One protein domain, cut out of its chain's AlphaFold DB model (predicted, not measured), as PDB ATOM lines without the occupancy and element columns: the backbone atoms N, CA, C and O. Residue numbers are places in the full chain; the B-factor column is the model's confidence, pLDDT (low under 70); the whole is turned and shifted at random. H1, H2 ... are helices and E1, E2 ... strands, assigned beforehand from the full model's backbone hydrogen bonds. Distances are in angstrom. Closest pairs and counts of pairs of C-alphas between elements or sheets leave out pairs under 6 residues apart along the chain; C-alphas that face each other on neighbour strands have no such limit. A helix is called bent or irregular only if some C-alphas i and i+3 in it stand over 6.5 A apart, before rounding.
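What this domain is: This is residues 276 to 439 of the 636 residues of an uncharacterized protein of viral metagenome (UniProt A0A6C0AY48). One long helix, H2, spans two small sheets, E4 E1 E7 E8 and E5 E6 E9, and covers one face of each, mainly over their edge strands E4 and E5. The short helices H1 and H3 sit near the last turns of H2, the small hairpin of E2 and E3 lies off the side of E4, and H4 grazes both sheets. The printed part has 164 residues with four named helices and nine named strands, in the order E1 E2 E3 H1 E4 H2 H3 E5 E6 E7 H4 E8 E9; the sheets are antiparallel. The class is mixed, helices and strands, with under half of the residues in named elements. The whole is compact, with a radius of gyration of the C-alphas of 15.4 A and spans of 47 by 44 by 27 A.

How they stand to each other: The largest sheet runs E4, residues 326 to 329, E1, residues 281 to 285, E7, residues 397 to 399, and E8, residues 423 to 425, with a twist of 65 degrees from edge to edge. N 284 and O 326 are within hydrogen-bond range at 2.8 A, as are N 283 and O 399 at 2.8 A, and N 398 and O 424 at 2.8 A. H2, residues 338 to 363, is on this sheet at a height of 6.6 A, over E4 and only just over E1, with 3 C-alphas falling on it. It runs slantwise to the strands, at 45 degrees to E4 on the local plane, and its closest C-alphas to E4 are those of Ile 349 and Val 328, 5.9 A apart. This gives two layers, a helix on one face of a sheet. The second sheet runs E5, residues 378 to 383, E6, residues 388 to 393, and E9, residues 435 to 438. E5 and E6 form a hairpin, with N 381 and O 390 at 2.8 A; between E6 and E9, N 391 and O 437 are at 2.8 A. H2 is on this sheet too, again two layers, at a height of 9.0 A; it lies over E5 and runs along the strands, at 3 degrees on the local plane. The closest C-alphas of H2 and E5 are those of Val 342 and Phe 380, 6.2 A apart. H4, residues 413 to 417, only grazes the first sheet with residues 413 to 414, and only just the second with residue 417. H1, residues 318 to 321, touches residues 360 to 363 of H2, with the C-alphas of Cys 321 and Ile 360 closest at 7.5 A. H3, residues 366 to 370, is close to H2 but not clearly touching, with the C-alphas of Asn 369 and Leu 361 closest at 7.9 A. E2, residues 303 to 305, and E3, residues 311 to 313, form a hairpin with N 304 and O 312 at 2.9 A; E2 and H2 are apart. The O i to N i+4 pair of H4 is within hydrogen-bond range; 19 of 22 are in H2 and 0 of 1 in H3, where 0 of 2 O i to N i+3 pairs are; H1 is too short for an i+4 pair.

Where its parts are: E1 begins at C-alpha 281 at (110.685, 149.591, 223.366) and is 13.9 A long. H2 runs 36.8 A, from C-alpha 338 at (100.503, 154.892, 235.351) to C-alpha 363 at (112.591, 157.330, 200.646), with a kink of 32 degrees near residue 357. E5 and E6 are each 16.2 A long. E9 is 10.0 A long and ends at C-alpha 438 at (92.269, 143.893, 228.874). H3 is irregular: C-alphas 367 and 370 are 7.1 A apart.

The domain as a whole: The two C-alphas farthest apart, those of Asp 365 and Glu 385, are 47.2 A apart. The printed part has no cut. The links E1 to E2 and E7 to H4 are long, with 17 and 13 residues. The mean pLDDT of the printed part is 78.4, and 41 residues are under 70, among them residues 290 to 298, 364 to 372 and 428 to 433.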
ATOM      1  N   ASN A 276     118.728 151.452 229.344       79.81
ATOM      2  CA  ASN A 276     119.684 150.655 230.140       79.81
ATOM      3  C   ASN A 276     119.048 149.367 230.713       79.81
ATOM      4  O   ASN A 276     119.664 148.301 230.720       79.81
ATOM      5  N   LYS A 277     117.776 149.438 231.134       80.75
ATOM      6  CA  LYS A 277     116.984 148.262 231.542       80.75
ATOM      7  C   LYS A 277     116.383 147.502 230.357       80.75
ATOM      8  O   LYS A 277     115.811 146.437 230.567       80.75
ATOM      9  N   ARG A 278     116.496 148.028 229.133       81.75
ATOM     10  CA  ARG A 278     115.940 147.484 227.884       81.75
ATOM     11  C   ARG A 278     114.441 147.168 227.956       81.75
ATOM     12  O   ARG A 278     113.985 146.148 227.449       81.75
ATOM     13  N   ASN A 279     113.673 148.017 228.631       86.50
ATOM     14  CA  ASN A 279     112.228 147.838 228.817       86.50
ATOM     15  C   ASN A 279     111.395 148.992 228.240       86.50
ATOM     16  O   ASN A 279     110.218 149.121 228.561       86.50
ATOM     17  N   ASN A 280     112.000 149.831 227.400       88.69
ATOM     18  CA  ASN A 280     111.415 151.056 226.862       88.69
ATOM     19  C   ASN A 280     110.987 150.946 225.388       88.69
ATOM     20  O   ASN A 280     110.681 151.966 224.784       88.69
ATOM     21  N   MET A 281     110.975 149.752 224.792       88.44
ATOM     22  CA  MET A 281     110.685 149.591 223.366       88.44
ATOM     23  C   MET A 281     109.692 148.460 223.097       88.44
ATOM     24  O   MET A 281     109.731 147.415 223.752       88.44
ATOM     25  N   PHE A 282     108.833 148.671 222.104       90.06
ATOM     26  CA  PHE A 282     107.947 147.668 221.513       90.06
ATOM     27  C   PHE A 282     107.749 147.960 220.019       90.06
ATOM     28  O   PHE A 282     108.199 148.992 219.530       90.06
ATOM     29  N   PHE A 283     107.092 147.061 219.290       87.31
ATOM     30  CA  PHE A 283     106.894 147.176 217.845       87.31
ATOM     31  C   PHE A 283     105.409 147.215 217.494       87.31
ATOM     32  O   PHE A 283     104.601 146.536 218.129       87.31
ATOM     33  N   ILE A 284     105.054 147.975 216.464       87.69
ATOM     34  CA  ILE A 284     103.701 148.034 215.910       87.69
ATOM     35  C   ILE A 284     103.722 147.723 214.417       87.69
ATOM     36  O   ILE A 284     104.689 148.026 213.726       87.69
ATOM     37  N   THR A 285     102.664 147.103 213.913       83.31
ATOM     38  CA  THR A 285     102.497 146.799 212.488       83.31
ATOM     39  C   THR A 285     101.039 146.947 212.060       83.31
ATOM     40  O   THR A 285     100.154 146.913 212.909       83.31
ATOM     41  N   LYS A 286     100.757 147.130 210.766       79.00
ATOM     42  CA  LYS A 286      99.385 147.225 210.238       79.00
ATOM     43  C   LYS A 286      98.718 145.862 210.007       79.00
ATOM     44  O   LYS A 286      97.494 145.803 209.905       79.00
ATOM     45  N   TYR A 287      99.493 144.782 209.955       75.19
ATOM     46  CA  TYR A 287      98.959 143.434 209.767       75.19
ATOM     47  C   TYR A 287      97.933 143.077 210.843       75.19
ATOM     48  O   TYR A 287      98.113 143.420 212.017       75.19
ATOM     49  N   SER A 288      96.850 142.411 210.437       71.88
ATOM     50  CA  SER A 288      95.893 141.829 211.380       71.88
ATOM     51  C   SER A 288      96.500 140.600 212.064       71.88
ATOM     52  O   SER A 288      97.559 140.107 211.665       71.88
ATOM     53  N   ASN A 289      95.825 140.075 213.093       70.88
ATOM     54  CA  ASN A 289      96.277 138.846 213.755       70.88
ATOM     55  C   ASN A 289      96.456 137.672 212.774       70.88
ATOM     56  O   ASN A 289      97.402 136.897 212.938       70.88
ATOM     57  N   ASP A 290      95.574 137.566 211.775       65.81
ATOM     58  CA  ASP A 290      95.565 136.472 210.796       65.81
ATOM     59  C   ASP A 290      96.727 136.608 209.803       65.81
ATOM     60  O   ASP A 290      97.433 135.642 209.525       65.81
ATOM     61  N   ASP A 291      97.004 137.828 209.332       67.50
ATOM     62  CA  ASP A 291      98.151 138.086 208.456       67.50
ATOM     63  C   ASP A 291      99.479 137.808 209.169       67.50
ATOM     64  O   ASP A 291     100.459 137.370 208.562       67.50
ATOM     65  N   MET A 292      99.498 138.016 210.487       64.31
ATOM     66  CA  MET A 292     100.664 137.735 211.301       64.31
ATOM     67  C   MET A 292     100.994 136.237 211.346       64.31
ATOM     68  O   MET A 292     102.111 135.897 211.700       64.31
ATOM     69  N   GLU A 293     100.070 135.313 211.044       60.84
ATOM     70  CA  GLU A 293     100.392 133.873 210.936       60.84
ATOM     71  C   GLU A 293     101.400 133.562 209.825       60.84
ATOM     72  O   GLU A 293     102.161 132.611 209.959       60.84
ATOM     73  N   ASN A 294     101.463 134.398 208.788       59.91
ATOM     74  CA  ASN A 294     102.335 134.187 207.633       59.91
ATOM     75  C   ASN A 294     103.606 135.052 207.658       59.91
ATOM     76  O   ASN A 294     104.449 134.933 206.769       59.91
ATOM     77  N   LEU A 295     103.744 135.944 208.644       66.06
ATOM     78  CA  LEU A 295     104.850 136.890 208.723       66.06
ATOM     79  C   LEU A 295     105.993 136.285 209.548       66.06
ATOM     80  O   LEU A 295     105.833 136.055 210.741       66.06
ATOM     81  N   THR A 296     107.146 136.035 208.927       60.09
ATOM     82  CA  THR A 296     108.346 135.474 209.585       60.09
ATOM     83  C   THR A 296     109.498 136.480 209.671       60.09
ATOM     84  O   THR A 296     110.653 136.117 209.897       60.09
ATOM     85  N   GLU A 297     109.225 137.767 209.489       64.69
ATOM     86  CA  GLU A 297     110.246 138.814 209.528       64.69
ATOM     87  C   GLU A 297     110.593 139.200 210.971       64.69
ATOM     88  O   GLU A 297     109.712 139.415 211.809       64.69
ATOM     89  N   ASP A 298     111.890 139.311 211.271       67.38
ATOM     90  CA  ASP A 298     112.337 139.820 212.566       67.38
ATOM     91  C   ASP A 298     112.252 141.356 212.597       67.38
ATOM     92  O   ASP A 298     112.908 142.024 211.792       67.38
ATOM     93  N   PRO A 299     111.511 141.950 213.555       71.25
ATOM     94  CA  PRO A 299     111.333 143.394 213.660       71.25
ATOM     95  C   PRO A 299     112.618 144.179 213.964       71.25
ATOM     96  O   PRO A 299     112.546 145.401 214.046       71.25
ATOM     97  N   THR A 300     113.772 143.532 214.168       71.94
ATOM     98  CA  THR A 300     115.039 144.220 214.468       71.94
ATOM     99  C   THR A 300     116.024 144.312 213.298       71.94
ATOM    100  O   THR A 300     117.052 144.971 213.441       71.94
ATOM    101  N   GLN A 301     115.727 143.730 212.130       69.12
ATOM    102  CA  GLN A 301     116.679 143.633 211.004       69.12
ATOM    103  C   GLN A 301     117.144 144.984 210.427       69.12
ATOM    104  O   GLN A 301     118.228 145.081 209.855       69.12
ATOM    105  N   TYR A 302     116.340 146.032 210.588       72.62
ATOM    106  CA  TYR A 302     116.602 147.404 210.133       72.62
ATOM    107  C   TYR A 302     117.065 148.324 211.271       72.62
ATOM    108  O   TYR A 302     117.103 149.548 211.129       72.62
ATOM    109  N   MET A 303     117.403 147.744 212.422       76.06
ATOM    110  CA  MET A 303     117.911 148.475 213.570       76.06
ATOM    111  C   MET A 303     119.405 148.208 213.747       76.06
ATOM    112  O   MET A 303     119.879 147.089 213.560       76.06
ATOM    113  N   TYR A 304     120.164 149.234 214.123       74.12
ATOM    114  CA  TYR A 304     121.573 149.091 214.486       74.12
ATOM    115  C   TYR A 304     121.749 149.303 215.987       74.12
ATOM    116  O   TYR A 304     120.959 149.997 216.627       74.12
ATOM    117  N   ARG A 305     122.783 148.688 216.567       71.12
ATOM    118  CA  ARG A 305     123.189 148.980 217.943       71.12
ATOM    119  C   ARG A 305     124.292 150.026 217.928       71.12
ATOM    120  O   ARG A 305     125.236 149.883 217.154       71.12
ATOM    121  N   ASP A 306     124.165 151.053 218.757       66.69
ATOM    122  CA  ASP A 306     125.279 151.967 219.013       66.69
ATOM    123  C   ASP A 306     126.369 151.291 219.867       66.69
ATOM    124  O   ASP A 306     126.203 150.161 220.340       66.69
ATOM    125  N   ASP A 307     127.485 151.990 220.084       60.06
ATOM    126  CA  ASP A 307     128.614 151.502 220.890       60.06
ATOM    127  C   ASP A 307     128.218 151.196 222.350       60.06
ATOM    128  O   ASP A 307     128.861 150.393 223.028       60.06
ATOM    129  N   ASN A 308     127.109 151.775 222.818       58.28
ATOM    130  CA  ASN A 308     126.531 151.547 224.141       58.28
ATOM    131  C   ASN A 308     125.530 150.372 224.156       58.28
ATOM    132  O   ASN A 308     125.006 149.999 225.209       58.28
ATOM    133  N   GLY A 309     125.292 149.738 223.002       62.09
ATOM    134  CA  GLY A 309     124.384 148.609 222.821       62.09
ATOM    135  C   GLY A 309     122.911 148.994 222.669       62.09
ATOM    136  O   GLY A 309     122.055 148.095 222.646       62.09
ATOM    137  N   ASN A 310     122.611 150.288 222.563       65.38
ATOM    138  CA  ASN A 310     121.266 150.838 222.423       65.38
ATOM    139  C   ASN A 310     120.776 150.610 220.999       65.38
ATOM    140  O   ASN A 310     121.536 150.778 220.048       65.38
ATOM    141  N   LEU A 311     119.517 150.209 220.855       70.81
ATOM    142  CA  LEU A 311     118.949 149.861 219.561       70.81
ATOM    143  C   LEU A 311     118.326 151.107 218.912       70.81
ATOM    144  O   LEU A 311     117.400 151.690 219.469       70.81
ATOM    145  N   HIS A 312     118.824 151.488 217.739       73.62
ATOM    146  CA  HIS A 312     118.378 152.655 216.977       73.62
ATOM    147  C   HIS A 312     117.896 152.252 215.587       73.62
ATOM    148  O   HIS A 312     118.358 151.269 215.009       73.62
ATOM    149  N   LEU A 313     116.976 153.038 215.035       75.50
ATOM    150  CA  LEU A 313     116.518 152.900 213.654       75.50
ATOM    151  C   LEU A 313     117.651 153.231 212.674       75.50
ATOM    152  O   LEU A 313     118.188 154.336 212.705       75.50
ATOM    153  N   ASN A 314     118.014 152.303 211.781       76.00
ATOM    154  CA  ASN A 314     119.036 152.559 210.763       76.00
ATOM    155  C   ASN A 314     118.434 153.235 209.529       76.00
ATOM    156  O   ASN A 314     118.217 152.553 208.530       76.00
ATOM    157  N   GLU A 315     118.219 154.554 209.579       72.00
ATOM    158  CA  GLU A 315     117.560 155.376 208.538       72.00
ATOM    159  C   GLU A 315     118.068 155.207 207.092       72.00
ATOM    160  O   GLU A 315     117.392 155.638 206.154       72.00
ATOM    161  N   ASN A 316     119.260 154.637 206.909       69.75
ATOM    162  CA  ASN A 316     119.908 154.452 205.612       69.75
ATOM    163  C   ASN A 316     119.834 153.008 205.097       69.75
ATOM    164  O   ASN A 316     120.403 152.715 204.050       69.75
ATOM    165  N   SER A 317     119.211 152.087 205.837       68.19
ATOM    166  CA  SER A 317     119.101 150.697 205.395       68.19
ATOM    167  C   SER A 317     117.961 150.513 204.394       68.19
ATOM    168  O   SER A 317     116.814 150.859 204.673       68.19
ATOM    169  N   ASP A 318     118.271 149.886 203.256       67.81
ATOM    170  CA  ASP A 318     117.291 149.530 202.213       67.81
ATOM    171  C   ASP A 318     116.173 148.617 202.753       67.81
ATOM    172  O   ASP A 318     115.051 148.595 202.244       67.81
ATOM    173  N   LEU A 319     116.473 147.891 203.836       69.38
ATOM    174  CA  LEU A 319     115.545 147.014 204.536       69.38
ATOM    175  C   LEU A 319     114.438 147.780 205.271       69.38
ATOM    176  O   LEU A 319     113.388 147.188 205.490       69.38
ATOM    177  N   ILE A 320     114.594 149.063 205.636       70.81
ATOM    178  CA  ILE A 320     113.511 149.807 206.317       70.81
ATOM    179  C   ILE A 320     112.231 149.792 205.484       70.81
ATOM    180  O   ILE A 320     111.151 149.589 206.024       70.81
ATOM    181  N   CYS A 321     112.352 149.996 204.172       66.38
ATOM    182  CA  CYS A 321     111.197 150.076 203.284       66.38
ATOM    183  C   CYS A 321     110.509 148.724 203.070       66.38
ATOM    184  O   CYS A 321     109.354 148.695 202.658       66.38
ATOM    185  N   GLN A 322     111.217 147.620 203.314       67.62
ATOM    186  CA  GLN A 322     110.683 146.259 203.226       67.62
ATOM    187  C   GLN A 322     110.134 145.779 204.569       67.62
ATOM    188  O   GLN A 322     109.312 144.869 204.603       67.62
ATOM    189  N   ASN A 323     110.579 146.391 205.668       67.31
ATOM    190  CA  ASN A 323     110.191 145.976 206.996       67.31
ATOM    191  C   ASN A 323     108.791 146.445 207.360       67.31
ATOM    192  O   ASN A 323     108.378 147.585 207.160       67.31
ATOM    193  N   ASN A 324     108.086 145.511 207.971       72.94
ATOM    194  CA  ASN A 324     106.672 145.608 208.267       72.94
ATOM    195  C   ASN A 324     106.369 146.062 209.695       72.94
ATOM    196  O   ASN A 324     105.213 146.306 210.046       72.94
ATOM    197  N   PHE A 325     107.401 146.175 210.524       78.12
ATOM    198  CA  PHE A 325     107.304 146.618 211.904       78.12
ATOM    199  C   PHE A 325     107.872 148.027 212.053       78.12
ATOM    200  O   PHE A 325     108.879 148.369 211.446       78.12
ATOM    201  N   LEU A 326     107.229 148.823 212.900       82.25
ATOM    202  CA  LEU A 326     107.683 150.133 213.341       82.25
ATOM    203  C   LEU A 326     108.039 150.041 214.833       82.25
ATOM    204  O   LEU A 326     107.176 149.655 215.628       82.25
ATOM    205  N   PRO A 327     109.270 150.372 215.252       85.38
ATOM    206  CA  PRO A 327     109.634 150.390 216.654       85.38
ATOM    207  C   PRO A 327     109.144 151.687 217.292       85.38
ATOM    208  O   PRO A 327     109.325 152.776 216.754       85.38
ATOM    209  N   VAL A 328     108.558 151.553 218.472       88.19
ATOM    210  CA  VAL A 328     108.142 152.660 219.326       88.19
ATOM    211  C   VAL A 328     109.068 152.677 220.532       88.19
ATOM    212  O   VAL A 328     109.105 151.715 221.306       88.19
ATOM    213  N   ILE A 329     109.824 153.765 220.682       88.19
ATOM    214  CA  ILE A 329     110.772 153.968 221.782       88.19
ATOM    215  C   ILE A 329     110.175 154.977 222.760       88.19
ATOM    216  O   ILE A 329     109.831 156.094 222.390       88.19
ATOM    217  N   ILE A 330     110.070 154.576 224.020       90.75
ATOM    218  CA  ILE A 330     109.557 155.402 225.113       90.75
ATOM    219  C   ILE A 330     110.729 156.147 225.754       90.75
ATOM    220  O   ILE A 330     111.787 155.543 225.975       90.75
ATOM    221  N   PRO A 331     110.556 157.436 226.095       88.62
ATOM    222  CA  PRO A 331     111.605 158.210 226.736       88.62
ATOM    223  C   PRO A 331     111.976 157.664 228.122       88.62
ATOM    224  O   PRO A 331     111.136 157.250 228.921       88.62
ATOM    225  N   ASP A 332     113.271 157.725 228.417       87.69
ATOM    226  CA  ASP A 332     113.861 157.259 229.666       87.69
ATOM    227  C   ASP A 332     113.424 158.130 230.856       87.69
ATOM    228  O   ASP A 332     113.976 159.208 231.098       87.69
ATOM    229  N   ASN A 333     112.495 157.646 231.682       86.25
ATOM    230  CA  ASN A 333     112.007 158.399 232.838       86.25
ATOM    231  C   ASN A 333     111.622 157.510 234.030       86.25
ATOM    232  O   ASN A 333     111.460 156.294 233.913       86.25
ATOM    233  N   LYS A 334     111.481 158.142 235.200       85.00
ATOM    234  CA  LYS A 334     110.888 157.553 236.397       85.00
ATOM    235  C   LYS A 334     109.405 157.907 236.432       85.00
ATOM    236  O   LYS A 334     109.018 158.979 236.895       85.00
ATOM    237  N   TYR A 335     108.580 157.000 235.930       85.81
ATOM    238  CA  TYR A 335     107.128 157.144 235.927       85.81
ATOM    239  C   TYR A 335     106.562 156.783 237.298       85.81
ATOM    240  O   TYR A 335     106.623 155.624 237.691       85.81
ATOM    241  N   SER A 336     106.031 157.755 238.041       82.75
ATOM    242  CA  SER A 336     105.403 157.488 239.346       82.75
ATOM    243  C   SER A 336     103.919 157.134 239.231       82.75
ATOM    244  O   SER A 336     103.412 156.387 240.062       82.75
ATOM    245  N   ASN A 337     103.229 157.678 238.225       86.00
ATOM    246  CA  ASN A 337     101.826 157.396 237.934       86.00
ATOM    247  C   ASN A 337     101.720 156.610 236.619       86.00
ATOM    248  O   ASN A 337     102.449 156.884 235.662       86.00
ATOM    249  N   ILE A 338     100.802 155.645 236.570       87.94
ATOM    250  CA  ILE A 338     100.503 154.892 235.351       87.94
ATOM    251  C   ILE A 338      99.906 155.785 234.265       87.94
ATOM    252  O   ILE A 338     100.215 155.597 233.093       87.94
ATOM    253  N   GLU A 339      99.114 156.792 234.631       88.94
ATOM    254  CA  GLU A 339      98.497 157.712 233.667       88.94
ATOM    255  C   GLU A 339      99.552 158.506 232.881       88.94
ATOM    256  O   GLU A 339      99.442 158.647 231.660       88.94
ATOM    257  N   ASP A 340     100.621 158.943 233.556       89.38
ATOM    258  CA  ASP A 340     101.750 159.640 232.928       89.38
ATOM    259  C   ASP A 340     102.491 158.722 231.944       89.38
ATOM    260  O   ASP A 340     102.899 159.151 230.860       89.38
ATOM    261  N   LEU A 341     102.649 157.443 232.307       90.62
ATOM    262  CA  LEU A 341     103.269 156.434 231.451       90.62
ATOM    263  C   LEU A 341     102.399 156.141 230.224       90.62
ATOM    264  O   LEU A 341     102.911 156.159 229.110       90.62
ATOM    265  N   VAL A 342     101.093 155.931 230.400       92.69
ATOM    266  CA  VAL A 342     100.150 155.687 229.292       92.69
ATOM    267  C   VAL A 342     100.101 156.877 228.337       92.69
ATOM    268  O   VAL A 342     100.153 156.694 227.123       92.69
ATOM    269  N   THR A 343     100.087 158.101 228.870       92.75
ATOM    270  CA  THR A 343     100.152 159.323 228.057       92.75
ATOM    271  C   THR A 343     101.458 159.388 227.268       92.75
ATOM    272  O   THR A 343     101.450 159.661 226.071       92.75
ATOM    273  N   SER A 344     102.584 159.067 227.910       92.38
ATOM    274  CA  SER A 344     103.892 159.038 227.246       92.38
ATOM    275  C   SER A 344     103.980 157.958 226.169       92.38
ATOM    276  O   SER A 344     104.572 158.204 225.122       92.38
ATOM    277  N   ILE A 345     103.369 156.789 226.387       93.06
ATOM    278  CA  ILE A 345     103.279 155.712 225.392       93.06
ATOM    279  C   ILE A 345     102.483 156.186 224.176       93.06
ATOM    280  O   ILE A 345     102.980 156.084 223.059       93.06
ATOM    281  N   ASN A 346     101.284 156.740 224.381       93.25
ATOM    282  CA  ASN A 346     100.436 157.209 223.283       93.25
ATOM    283  C   ASN A 346     101.109 158.340 222.484       93.25
ATOM    284  O   ASN A 346     101.066 158.327 221.255       93.25
ATOM    285  N   ASN A 347     101.798 159.266 223.160       92.62
ATOM    286  CA  ASN A 347     102.595 160.295 222.488       92.62
ATOM    287  C   ASN A 347     103.748 159.676 221.684       92.62
ATOM    288  O   ASN A 347     103.895 159.992 220.512       92.62
ATOM    289  N   SER A 348     104.489 158.723 222.262       91.75
ATOM    290  CA  SER A 348     105.606 158.049 221.575       91.75
ATOM    291  C   SER A 348     105.145 157.266 220.339       91.75
ATOM    292  O   SER A 348     105.877 157.189 219.354       91.75
ATOM    293  N   ILE A 349     103.932 156.696 220.360       91.06
ATOM    294  CA  ILE A 349     103.316 156.050 219.188       91.06
ATOM    295  C   ILE A 349     103.083 157.082 218.083       91.06
ATOM    296  O   ILE A 349     103.512 156.863 216.952       91.06
ATOM    297  N   ASN A 350     102.442 158.209 218.409       90.44
ATOM    298  CA  ASN A 350     102.167 159.269 217.437       90.44
ATOM    299  C   ASN A 350     103.466 159.870 216.879       90.44
ATOM    300  O   ASN A 350     103.585 160.025 215.667       90.44
ATOM    301  N   ASP A 351     104.463 160.110 217.736       89.31
ATOM    302  CA  ASP A 351     105.781 160.613 217.340       89.31
ATOM    303  C   ASP A 351     106.494 159.632 216.396       89.31
ATOM    304  O   ASP A 351     107.055 160.042 215.381       89.31
ATOM    305  N   SER A 352     106.427 158.325 216.678       86.81
ATOM    306  CA  SER A 352     107.033 157.288 215.827       86.81
ATOM    307  C   SER A 352     106.334 157.185 214.466       86.81
ATOM    308  O   SER A 352     106.994 157.038 213.437       86.81
ATOM    309  N   ILE A 353     104.999 157.295 214.438       85.75
ATOM    310  CA  ILE A 353     104.207 157.304 213.199       85.75
ATOM    311  C   ILE A 353     104.512 158.559 212.371       85.75
ATOM    312  O   ILE A 353     104.712 158.452 211.160       85.75
ATOM    313  N   GLY A 354     104.576 159.733 213.009       84.69
ATOM    314  CA  GLY A 354     104.945 160.994 212.362       84.69
ATOM    315  C   GLY A 354     106.355 160.934 211.777       84.69
ATOM    316  O   GLY A 354     106.546 161.181 210.588       84.69
ATOM    317  N   PHE A 355     107.326 160.469 212.568       83.62
ATOM    318  CA  PHE A 355     108.706 160.281 212.123       83.62
ATOM    319  C   PHE A 355     108.808 159.355 210.901       83.62
ATOM    320  O   PHE A 355     109.543 159.658 209.959       83.62
ATOM    321  N   PHE A 356     108.056 158.249 210.883       79.19
ATOM    322  CA  PHE A 356     108.038 157.323 209.751       79.19
ATOM    323  C   PHE A 356     107.437 157.957 208.490       79.19
ATOM    324  O   PHE A 356     107.994 157.814 207.399       79.19
ATOM    325  N   LYS A 357     106.323 158.688 208.626       79.81
ATOM    326  CA  LYS A 357     105.672 159.388 207.507       79.81
ATOM    327  C   LYS A 357     106.563 160.471 206.897       79.81
ATOM    328  O   LYS A 357     106.593 160.587 205.675       79.81
ATOM    329  N   ASP A 358     107.298 161.212 207.723       80.94
ATOM    330  CA  ASP A 358     108.080 162.364 207.265       80.94
ATOM    331  C   ASP A 358     109.473 161.980 206.741       80.94
ATOM    332  O   ASP A 358     109.932 162.544 205.749       80.94
ATOM    333  N   ASN A 359     110.158 161.019 207.375       76.75
ATOM    334  CA  ASN A 359     111.575 160.738 207.088       76.75
ATOM    335  C   ASN A 359     111.821 159.448 206.300       76.75
ATOM    336  O   ASN A 359     112.847 159.330 205.622       76.75
ATOM    337  N   ILE A 360     110.919 158.468 206.408       75.94
ATOM    338  CA  ILE A 360     111.108 157.126 205.843       75.94
ATOM    339  C   ILE A 360     110.250 156.941 204.593       75.94
ATOM    340  O   ILE A 360     110.779 156.580 203.545       75.94
ATOM    341  N   LEU A 361     108.950 157.239 204.673       73.38
ATOM    342  CA  LEU A 361     108.015 157.055 203.561       73.38
ATOM    343  C   LEU A 361     108.463 157.753 202.258       73.38
ATOM    344  O   LEU A 361     108.365 157.117 201.213       73.38
ATOM    345  N   PRO A 362     109.028 158.982 202.271       74.88
ATOM    346  CA  PRO A 362     109.501 159.630 201.044       74.88
ATOM    347  C   PRO A 362     110.716 158.948 200.398       74.88
ATOM    348  O   PRO A 362     111.006 159.210 199.234       74.88
ATOM    349  N   LYS A 363     111.447 158.109 201.146       73.25
ATOM    350  CA  LYS A 363     112.591 157.330 200.646       73.25
ATOM    351  C   LYS A 363     112.165 155.986 200.044       73.25
ATOM    352  O   LYS A 363     112.959 155.370 199.341       73.25
ATOM    353  N   CYS A 364     110.944 155.528 200.322       69.69
ATOM    354  CA  CYS A 364     110.420 154.249 199.856       69.69
ATOM    355  C   CYS A 364     109.580 154.439 198.583       69.69
ATOM    356  O   CYS A 364     108.713 155.310 198.534       69.69
ATOM    357  N   ASP A 365     109.815 153.620 197.553       63.88
ATOM    358  CA  ASP A 365     109.067 153.706 196.291       63.88
ATOM    359  C   ASP A 365     107.566 153.372 196.478       63.88
ATOM    360  O   ASP A 365     107.164 152.588 197.340       63.88
ATOM    361  N   ILE A 366     106.731 154.016 195.659       57.62
ATOM    362  CA  ILE A 366     105.376 154.530 195.969       57.62
ATOM    363  C   ILE A 366     104.253 153.487 196.233       57.62
ATOM    364  O   ILE A 366     103.131 153.867 196.575       57.62
ATOM    365  N   ASP A 367     104.509 152.178 196.211       54.06
ATOM    366  CA  ASP A 367     103.460 151.166 196.465       54.06
ATOM    367  C   ASP A 367     103.252 150.805 197.958       54.06
ATOM    368  O   ASP A 367     102.239 150.198 198.324       54.06
ATOM    369  N   ASN A 368     104.140 151.265 198.852       52.19
ATOM    370  CA  ASN A 368     104.118 150.946 200.291       52.19
ATOM    371  C   ASN A 368     103.195 151.830 201.153       52.19
ATOM    372  O   ASN A 368     103.067 151.607 202.360       52.19
ATOM    373  N   ASN A 369     102.442 152.756 200.546       49.50
ATOM    374  CA  ASN A 369     101.389 153.532 201.229       49.50
ATOM    375  C   ASN A 369     100.292 152.654 201.871       49.50
ATOM    376  O   ASN A 369      99.464 153.145 202.640       49.50
ATOM    377  N   LYS A 370     100.265 151.348 201.575       52.59
ATOM    378  CA  LYS A 370      99.310 150.399 202.148       52.59
ATOM    379  C   LYS A 370      99.655 149.917 203.558       52.59
ATOM    380  O   LYS A 370      98.710 149.515 204.230       52.59
ATOM    381  N   ASN A 371     100.893 150.044 204.049       57.66
ATOM    382  CA  ASN A 371     101.331 149.397 205.303       57.66
ATOM    383  C   ASN A 371     101.513 150.338 206.513       57.66
ATOM    384  O   ASN A 371     101.896 149.883 207.587       57.66
ATOM    385  N   VAL A 372     101.194 151.629 206.387       64.62
ATOM    386  CA  VAL A 372     101.376 152.599 207.485       64.62
ATOM    387  C   VAL A 372     100.154 152.626 208.412       64.62
ATOM    388  O   VAL A 372      99.016 152.740 207.945       64.62
ATOM    389  N   ILE A 373     100.399 152.507 209.721       74.38
ATOM    390  CA  ILE A 373      99.407 152.673 210.797       74.38
ATOM    391  C   ILE A 373      99.090 154.163 210.957       74.38
ATOM    392  O   ILE A 373      99.992 155.003 210.901       74.38
ATOM    393  N   ASN A 374      97.821 154.515 211.151       79.50
ATOM    394  CA  ASN A 374      97.413 155.896 211.386       79.50
ATOM    395  C   ASN A 374      97.388 156.247 212.876       79.50
ATOM    396  O   ASN A 374      97.268 155.392 213.754       79.50
ATOM    397  N   GLU A 375      97.469 157.546 213.161       76.56
ATOM    398  CA  GLU A 375      97.309 158.065 214.519       76.56
ATOM    399  C   GLU A 375      95.939 157.659 215.082       76.56
ATOM    400  O   GLU A 375      94.901 157.826 214.437       76.56
ATOM    401  N   GLY A 376      95.936 157.105 216.295       77.56
ATOM    402  CA  GLY A 376      94.718 156.644 216.963       77.56
ATOM    403  C   GLY A 376      94.169 155.295 216.482       77.56
ATOM    404  O   GLY A 376      93.043 154.948 216.866       77.56
ATOM    405  N   ASP A 377      94.923 154.542 215.672       83.56
ATOM    406  CA  ASP A 377      94.629 153.131 215.384       83.56
ATOM    407  C   ASP A 377      94.955 152.230 216.581       83.56
ATOM    408  O   ASP A 377      94.239 151.261 216.826       83.56
ATOM    409  N   ILE A 378      95.992 152.573 217.348       88.25
ATOM    410  CA  ILE A 378      96.417 151.878 218.567       88.25
ATOM    411  C   ILE A 378      96.417 152.895 219.708       88.25
ATOM    412  O   ILE A 378      97.086 153.922 219.627       88.25
ATOM    413  N   GLU A 379      95.667 152.618 220.771       90.88
ATOM    414  CA  GLU A 379      95.543 153.505 221.928       90.88
ATOM    415  C   GLU A 379      95.561 152.698 223.230       90.88
ATOM    416  O   GLU A 379      94.771 151.767 223.417       90.88
ATOM    417  N   PHE A 380      96.431 153.084 224.161       91.62
ATOM    418  CA  PHE A 380      96.439 152.551 225.519       91.62
ATOM    419  C   PHE A 380      95.545 153.406 226.419       91.62
ATOM    420  O   PHE A 380      95.647 154.635 226.426       91.62
ATOM    421  N   LYS A 381      94.683 152.762 227.211       91.88
ATOM    422  CA  LYS A 381      93.836 153.405 228.223       91.88
ATOM    423  C   LYS A 381      94.038 152.753 229.571       91.88
ATOM    424  O   LYS A 381      94.049 151.533 229.682       91.88
ATOM    425  N   TYR A 382      94.141 153.566 230.606       90.31
ATOM    426  CA  TYR A 382      94.126 153.081 231.974       90.31
ATOM    427  C   TYR A 382      92.699 153.139 232.527       90.31
ATOM    428  O   TYR A 382      92.037 154.169 232.411       90.31
ATOM    429  N   ASN A 383      92.215 152.035 233.100       87.94
ATOM    430  CA  ASN A 383      90.939 152.009 233.803       87.94
ATOM    431  C   ASN A 383      91.178 151.950 235.316       87.94
ATOM    432  O   ASN A 383      91.641 150.936 235.842       87.94
ATOM    433  N   ILE A 384      90.801 153.034 235.994       84.00
ATOM    434  CA  ILE A 384      90.965 153.229 237.439       84.00
ATOM    435  C   ILE A 384      90.126 152.223 238.245       84.00
ATOM    436  O   ILE A 384      90.539 151.813 239.324       84.00
ATOM    437  N   GLU A 385      88.964 151.790 237.738       82.94
ATOM    438  CA  GLU A 385      88.055 150.909 238.489       82.94
ATOM    439  C   GLU A 385      88.600 149.485 238.648       82.94
ATOM    440  O   GLU A 385      88.383 148.846 239.678       82.94
ATOM    441  N   PHE A 386      89.313 148.991 237.633       80.94
ATOM    442  CA  PHE A 386      89.856 147.629 237.615       80.94
ATOM    443  C   PHE A 386      91.370 147.571 237.823       80.94
ATOM    444  O   PHE A 386      91.912 146.468 237.835       80.94
ATOM    445  N   ASP A 387      92.037 148.724 237.975       85.75
ATOM    446  CA  ASP A 387      93.496 148.843 238.128       85.75
ATOM    447  C   ASP A 387      94.262 148.131 236.991       85.75
ATOM    448  O   ASP A 387      95.241 147.404 237.185       85.75
ATOM    449  N   LYS A 388      93.741 148.276 235.765       88.50
ATOM    450  CA  LYS A 388      94.207 147.550 234.578       88.50
ATOM    451  C   LYS A 388      94.280 148.435 233.347       88.50
ATOM    452  O   LYS A 388      93.534 149.401 233.187       88.50
ATOM    453  N   ILE A 389      95.182 148.050 232.452       91.56
ATOM    454  CA  ILE A 389      95.413 148.725 231.181       91.56
ATOM    455  C   ILE A 389      94.620 148.011 230.091       91.56
ATOM    456  O   ILE A 389      94.616 146.783 229.992       91.56
ATOM    457  N   TYR A 390      93.946 148.811 229.278       91.81
ATOM    458  CA  TYR A 390      93.233 148.405 228.087       91.81
ATOM    459  C   TYR A 390      94.021 148.845 226.862       91.81
ATOM    460  O   TYR A 390      94.462 149.990 226.767       91.81
ATOM    461  N   LEU A 391      94.178 147.930 225.920       91.44
ATOM    462  CA  LEU A 391      94.771 148.175 224.619       91.44
ATOM    463  C   LEU A 391      93.653 148.154 223.580       91.44
ATOM    464  O   LEU A 391      93.055 147.110 223.330       91.44
ATOM    465  N   ASN A 392      93.352 149.316 223.007       90.69
ATOM    466  CA  ASN A 392      92.345 149.476 221.967       90.69
ATOM    467  C   ASN A 392      93.029 149.517 220.605       90.69
ATOM    468  O   ASN A 392      93.836 150.407 220.349       90.69
ATOM    469  N   ILE A 393      92.681 148.575 219.733       88.19
ATOM    470  CA  ILE A 393      93.246 148.447 218.393       88.19
ATOM    471  C   ILE A 393      92.104 148.486 217.375       88.19
ATOM    472  O   ILE A 393      91.224 147.622 217.372       88.19
ATOM    473  N   LYS A 394      92.108 149.503 216.510       84.75
ATOM    474  CA  LYS A 394      91.226 149.613 215.335       84.75
ATOM    475  C   LYS A 394      91.798 148.871 214.136       84.75
ATOM    476  O   LYS A 394      91.062 148.214 213.411       84.75
ATOM    477  N   SER A 395      93.103 149.009 213.916       80.62
ATOM    478  CA  SER A 395      93.834 148.385 212.817       80.62
ATOM    479  C   SER A 395      95.274 148.135 213.256       80.62
ATOM    480  O   SER A 395      95.853 148.955 213.968       80.62
ATOM    481  N   GLY A 396      95.837 146.999 212.849       82.31
ATOM    482  CA  GLY A 396      97.211 146.628 213.167       82.31
ATOM    483  C   GLY A 396      97.385 145.674 214.340       82.31
ATOM    484  O   GLY A 396      96.425 145.143 214.892       82.31
ATOM    485  N   THR A 397      98.647 145.452 214.692       85.38
ATOM    486  CA  THR A 397      99.111 144.549 215.739       85.38
ATOM    487  C   THR A 397     100.261 145.177 216.517       85.38
ATOM    488  O   THR A 397     101.146 145.817 215.952       85.38
ATOM    489  N   VAL A 398     100.256 144.981 217.833       88.62
ATOM    490  CA  VAL A 398     101.313 145.369 218.766       88.62
ATOM    491  C   VAL A 398     102.098 144.127 219.167       88.62
ATOM    492  O   VAL A 398     101.514 143.136 219.602       88.62
ATOM    493  N   LYS A 399     103.425 144.200 219.076       87.25
ATOM    494  CA  LYS A 399     104.370 143.158 219.481       87.25
ATOM    495  C   LYS A 399     105.305 143.695 220.564       87.25
ATOM    496  O   LYS A 399     106.089 144.612 220.332       87.25
ATOM    497  N   PHE A 400     105.241 143.113 221.759       85.94
ATOM    498  CA  PHE A 400     106.001 143.593 222.925       85.94
ATOM    499  C   PHE A 400     107.382 142.946 223.087       85.94
ATOM    500  O   PHE A 400     108.204 143.442 223.854       85.94
ATOM    501  N   PHE A 401     107.643 141.834 222.397       80.50
ATOM    502  CA  PHE A 401     108.866 141.049 222.550       80.50
ATOM    503  C   PHE A 401     109.449 140.646 221.193       80.50
ATOM    504  O   PHE A 401     108.712 140.222 220.306       80.50
ATOM    505  N   SER A 402     110.775 140.735 221.078       72.00
ATOM    506  CA  SER A 402     111.579 140.167 219.991       72.00
ATOM    507  C   SER A 402     112.797 139.476 220.600       72.00
ATOM    508  O   SER A 402     113.434 140.019 221.513       72.00
ATOM    509  N   ALA A 403     113.130 138.288 220.091       61.84
ATOM    510  CA  ALA A 403     114.263 137.500 220.579       61.84
ATOM    511  C   ALA A 403     115.612 138.202 220.328       61.84
ATOM    512  O   ALA A 403     116.569 138.022 221.083       61.84
ATOM    513  N   HIS A 404     115.671 139.052 219.305       63.94
ATOM    514  CA  HIS A 404     116.877 139.737 218.843       63.94
ATOM    515  C   HIS A 404     117.134 141.070 219.566       63.94
ATOM    516  O   HIS A 404     118.230 141.642 219.508       63.94
ATOM    517  N   ASN A 405     116.164 141.539 220.357       63.19
ATOM    518  CA  ASN A 405     116.302 142.758 221.146       63.19
ATOM    519  C   ASN A 405     117.200 142.575 222.398       63.19
ATOM    520  O   ASN A 405     117.509 143.543 223.088       63.19
ATOM    521  N   ASN A 406     117.694 141.364 222.694       65.75
ATOM    522  CA  ASN A 406     118.413 141.049 223.942       65.75
ATOM    523  C   ASN A 406     117.632 141.487 225.203       65.75
ATOM    524  O   ASN A 406     118.223 141.871 226.222       65.75
ATOM    525  N   VAL A 407     116.303 141.456 225.104       72.06
ATOM    526  CA  VAL A 407     115.344 141.714 226.177       72.06
ATOM    527  C   VAL A 407     114.783 140.377 226.616       72.06
ATOM    528  O   VAL A 407     114.562 139.503 225.789       72.06
ATOM    529  N   ASN A 408     114.552 140.215 227.914       80.44
ATOM    530  CA  ASN A 408     113.824 139.058 228.423       80.44
ATOM    531  C   ASN A 408     112.319 139.347 228.374       80.44
ATOM    532  O   ASN A 408     111.903 140.458 228.694       80.44
ATOM    533  N   LEU A 409     111.504 138.348 228.040       82.94
ATOM    534  CA  LEU A 409     110.045 138.444 227.932       82.94
ATOM    535  C   LEU A 409     109.427 139.093 229.177       82.94
ATOM    536  O   LEU A 409     108.658 140.043 229.053       82.94
ATOM    537  N   ASP A 410     109.850 138.654 230.368       83.75
ATOM    538  CA  ASP A 410     109.343 139.162 231.651       83.75
ATOM    539  C   ASP A 410     109.803 140.596 231.991       83.75
ATOM    540  O   ASP A 410     109.358 141.186 232.973       83.75
ATOM    541  N   ASN A 411     110.731 141.153 231.214       86.00
ATOM    542  CA  ASN A 411     111.227 142.519 231.368       86.00
ATOM    543  C   ASN A 411     110.788 143.439 230.219       86.00
ATOM    544  O   ASN A 411     111.127 144.617 230.221       86.00
ATOM    545  N   SER A 412     110.052 142.918 229.237       88.19
ATOM    546  CA  SER A 412     109.472 143.738 228.176       88.19
ATOM    547  C   SER A 412     108.468 144.748 228.742       88.19
ATOM    548  O   SER A 412     107.862 144.524 229.794       88.19
ATOM    549  N   LEU A 413     108.247 145.844 228.011       89.12
ATOM    550  CA  LEU A 413     107.249 146.842 228.387       89.12
ATOM    551  C   LEU A 413     105.855 146.217 228.544       89.12
ATOM    552  O   LEU A 413     105.165 146.497 229.520       89.12
ATOM    553  N   GLY A 414     105.460 145.332 227.620       89.56
ATOM    554  CA  GLY A 414     104.178 144.628 227.697       89.56
ATOM    555  C   GLY A 414     104.016 143.888 229.021       89.56
ATOM    556  O   GLY A 414     102.975 143.998 229.664       89.56
ATOM    557  N   TRP A 415     105.081 143.235 229.498       89.56
ATOM    558  CA  TRP A 415     105.054 142.535 230.778       89.56
ATOM    559  C   TRP A 415     104.878 143.474 231.975       89.56
ATOM    560  O   TRP A 415     104.117 143.148 232.892       89.56
ATOM    561  N   THR A 416     105.535 144.638 231.953       89.19
ATOM    562  CA  THR A 416     105.375 145.713 232.948       89.19
ATOM    563  C   THR A 416     103.956 146.289 232.951       89.19
ATOM    564  O   THR A 416     103.420 146.575 234.018       89.19
ATOM    565  N   LEU A 417     103.320 146.401 231.784       90.00
ATOM    566  CA  LEU A 417     101.939 146.874 231.625       90.00
ATOM    567  C   LEU A 417     100.881 145.799 231.945       90.00
ATOM    568  O   LEU A 417      99.695 146.109 232.022       90.00
ATOM    569  N   GLY A 418     101.299 144.547 232.156       90.06
ATOM    570  CA  GLY A 418     100.422 143.432 232.524       90.06
ATOM    571  C   GLY A 418      99.986 142.536 231.361       90.06
ATOM    572  O   GLY A 418      99.285 141.550 231.591       90.06
ATOM    573  N   PHE A 419     100.439 142.823 230.140       91.44
ATOM    574  CA  PHE A 419     100.230 141.983 228.965       91.44
ATOM    575  C   PHE A 419     101.164 140.764 228.996       91.44
ATOM    576  O   PHE A 419     102.342 140.860 229.360       91.44
ATOM    577  N   ARG A 420     100.633 139.584 228.668       87.00
ATOM    578  CA  ARG A 420     101.366 138.303 228.738       87.00
ATOM    579  C   ARG A 420     101.544 137.612 227.390       87.00
ATOM    580  O   ARG A 420     102.407 136.742 227.281       87.00
ATOM    581  N   LYS A 421     100.767 137.983 226.372       85.06
ATOM    582  CA  LYS A 421     100.956 137.490 225.003       85.06
ATOM    583  C   LYS A 421     102.063 138.279 224.308       85.06
ATOM    584  O   LYS A 421     102.333 139.432 224.633       85.06
ATOM    585  N   ILE A 422     102.701 137.637 223.336       80.31
ATOM    586  CA  ILE A 422     103.771 138.248 222.535       80.31
ATOM    587  C   ILE A 422     103.194 139.320 221.601       80.31
ATOM    588  O   ILE A 422     103.828 140.354 221.389       80.31
ATOM    589  N   PHE A 423     101.984 139.078 221.089       84.94
ATOM    590  CA  PHE A 423     101.285 139.932 220.140       84.94
ATOM    591  C   PHE A 423      99.811 140.129 220.509       84.94
ATOM    592  O   PHE A 423      99.169 139.226 221.053       84.94
ATOM    593  N   TYR A 424      99.290 141.309 220.179       88.19
ATOM    594  CA  TYR A 424      97.878 141.682 220.269       88.19
ATOM    595  C   TYR A 424      97.522 142.492 219.033       88.19
ATOM    596  O   TYR A 424      98.095 143.561 218.838       88.19
ATOM    597  N   GLY A 425      96.603 142.016 218.207       86.06
ATOM    598  CA  GLY A 425      96.217 142.705 216.980       86.06
ATOM    599  C   GLY A 425      94.729 142.715 216.734       86.06
ATOM    600  O   GLY A 425      93.979 142.047 217.435       86.06
ATOM    601  N   ALA A 426      94.298 143.484 215.743       81.62
ATOM    602  CA  ALA A 426      92.904 143.532 215.339       81.62
ATOM    603  C   ALA A 426      92.455 142.187 214.746       81.62
ATOM    604  O   ALA A 426      93.199 141.518 214.021       81.62
ATOM    605  N   GLU A 427      91.215 141.802 215.040       72.56
ATOM    606  CA  GLU A 427      90.552 140.670 214.395       72.56
ATOM    607  C   GLU A 427      90.048 141.102 213.011       72.56
ATOM    608  O   GLU A 427      89.365 142.120 212.883       72.56
ATOM    609  N   SER A 428      90.347 140.320 211.968       61.81
ATOM    610  CA  SER A 428      90.065 140.678 210.567       61.81
ATOM    611  C   SER A 428      88.569 140.801 210.231       61.81
ATOM    612  O   SER A 428      88.208 141.321 209.178       61.81
ATOM    613  N   ASN A 429      87.674 140.350 211.119       54.56
ATOM    614  CA  ASN A 429      86.258 140.121 210.820       54.56
ATOM    615  C   ASN A 429      85.281 141.185 211.340       54.56
ATOM    616  O   ASN A 429      84.108 140.881 211.569       54.56
ATOM    617  N   SER A 430      85.686 142.451 211.477       48.66
ATOM    618  CA  SER A 430      84.676 143.505 211.639       48.66
ATOM    619  C   SER A 430      85.094 144.872 211.112       48.66
ATOM    620  O   SER A 430      86.006 145.520 211.614       48.66
ATOM    621  N   ASN A 431      84.339 145.338 210.118       51.97
ATOM    622  CA  ASN A 431      84.362 146.716 209.646       51.97
ATOM    623  C   ASN A 431      84.158 147.669 210.842       51.97
ATOM    624  O   ASN A 431      83.068 147.719 211.408       51.97
ATOM    625  N   ASN A 432      85.197 148.431 211.197       56.19
ATOM    626  CA  ASN A 432      85.208 149.514 212.192       56.19
ATOM    627  C   ASN A 432      85.012 149.157 213.680       56.19
ATOM    628  O   ASN A 432      84.841 150.085 214.479       56.19
ATOM    629  N   ASN A 433      85.072 147.892 214.109       69.06
ATOM    630  CA  ASN A 433      85.007 147.617 215.549       69.06
ATOM    631  C   ASN A 433      86.394 147.710 216.188       69.06
ATOM    632  O   ASN A 433      87.340 147.038 215.789       69.06
ATOM    633  N   ILE A 434      86.495 148.547 217.219       79.44
ATOM    634  CA  ILE A 434      87.667 148.626 218.089       79.44
ATOM    635  C   ILE A 434      87.776 147.298 218.845       79.44
ATOM    636  O   ILE A 434      86.900 146.973 219.649       79.44
ATOM    637  N   THR A 435      88.856 146.552 218.623       83.50
ATOM    638  CA  THR A 435      89.203 145.411 219.476       83.50
ATOM    639  C   THR A 435      89.842 145.937 220.753       83.50
ATOM    640  O   THR A 435      90.813 146.688 220.709       83.50
ATOM    641  N   SER A 436      89.255 145.612 221.905       87.25
ATOM    642  CA  SER A 436      89.765 146.043 223.206       87.25
ATOM    643  C   SER A 436      90.311 144.843 223.966       87.25
ATOM    644  O   SER A 436      89.578 143.902 224.272       87.25
ATOM    645  N   TYR A 437      91.602 144.881 224.277       89.94
ATOM    646  CA  TYR A 437      92.288 143.869 225.066       89.94
ATOM    647  C   TYR A 437      92.500 144.378 226.485       89.94
ATOM    648  O   TYR A 437      93.159 145.392 226.699       89.94
ATOM    649  N   CYS A 438      91.965 143.657 227.466       90.31
ATOM    650  CA  CYS A 438      92.269 143.893 228.874       90.31
ATOM    651  C   CYS A 438      93.556 143.147 229.248       90.31
ATOM    652  O   CYS A 438      93.682 141.960 228.938       90.31
ATOM    653  N   ALA A 439      94.486 143.823 229.925       91.25
ATOM    654  CA  ALA A 439      95.704 143.201 230.435       91.25
ATOM    655  C   ALA A 439      95.390 141.990 231.342       91.25
ATOM    656  O   ALA A 439      94.516 142.035 232.226       91.25
TER     657      ALA A 439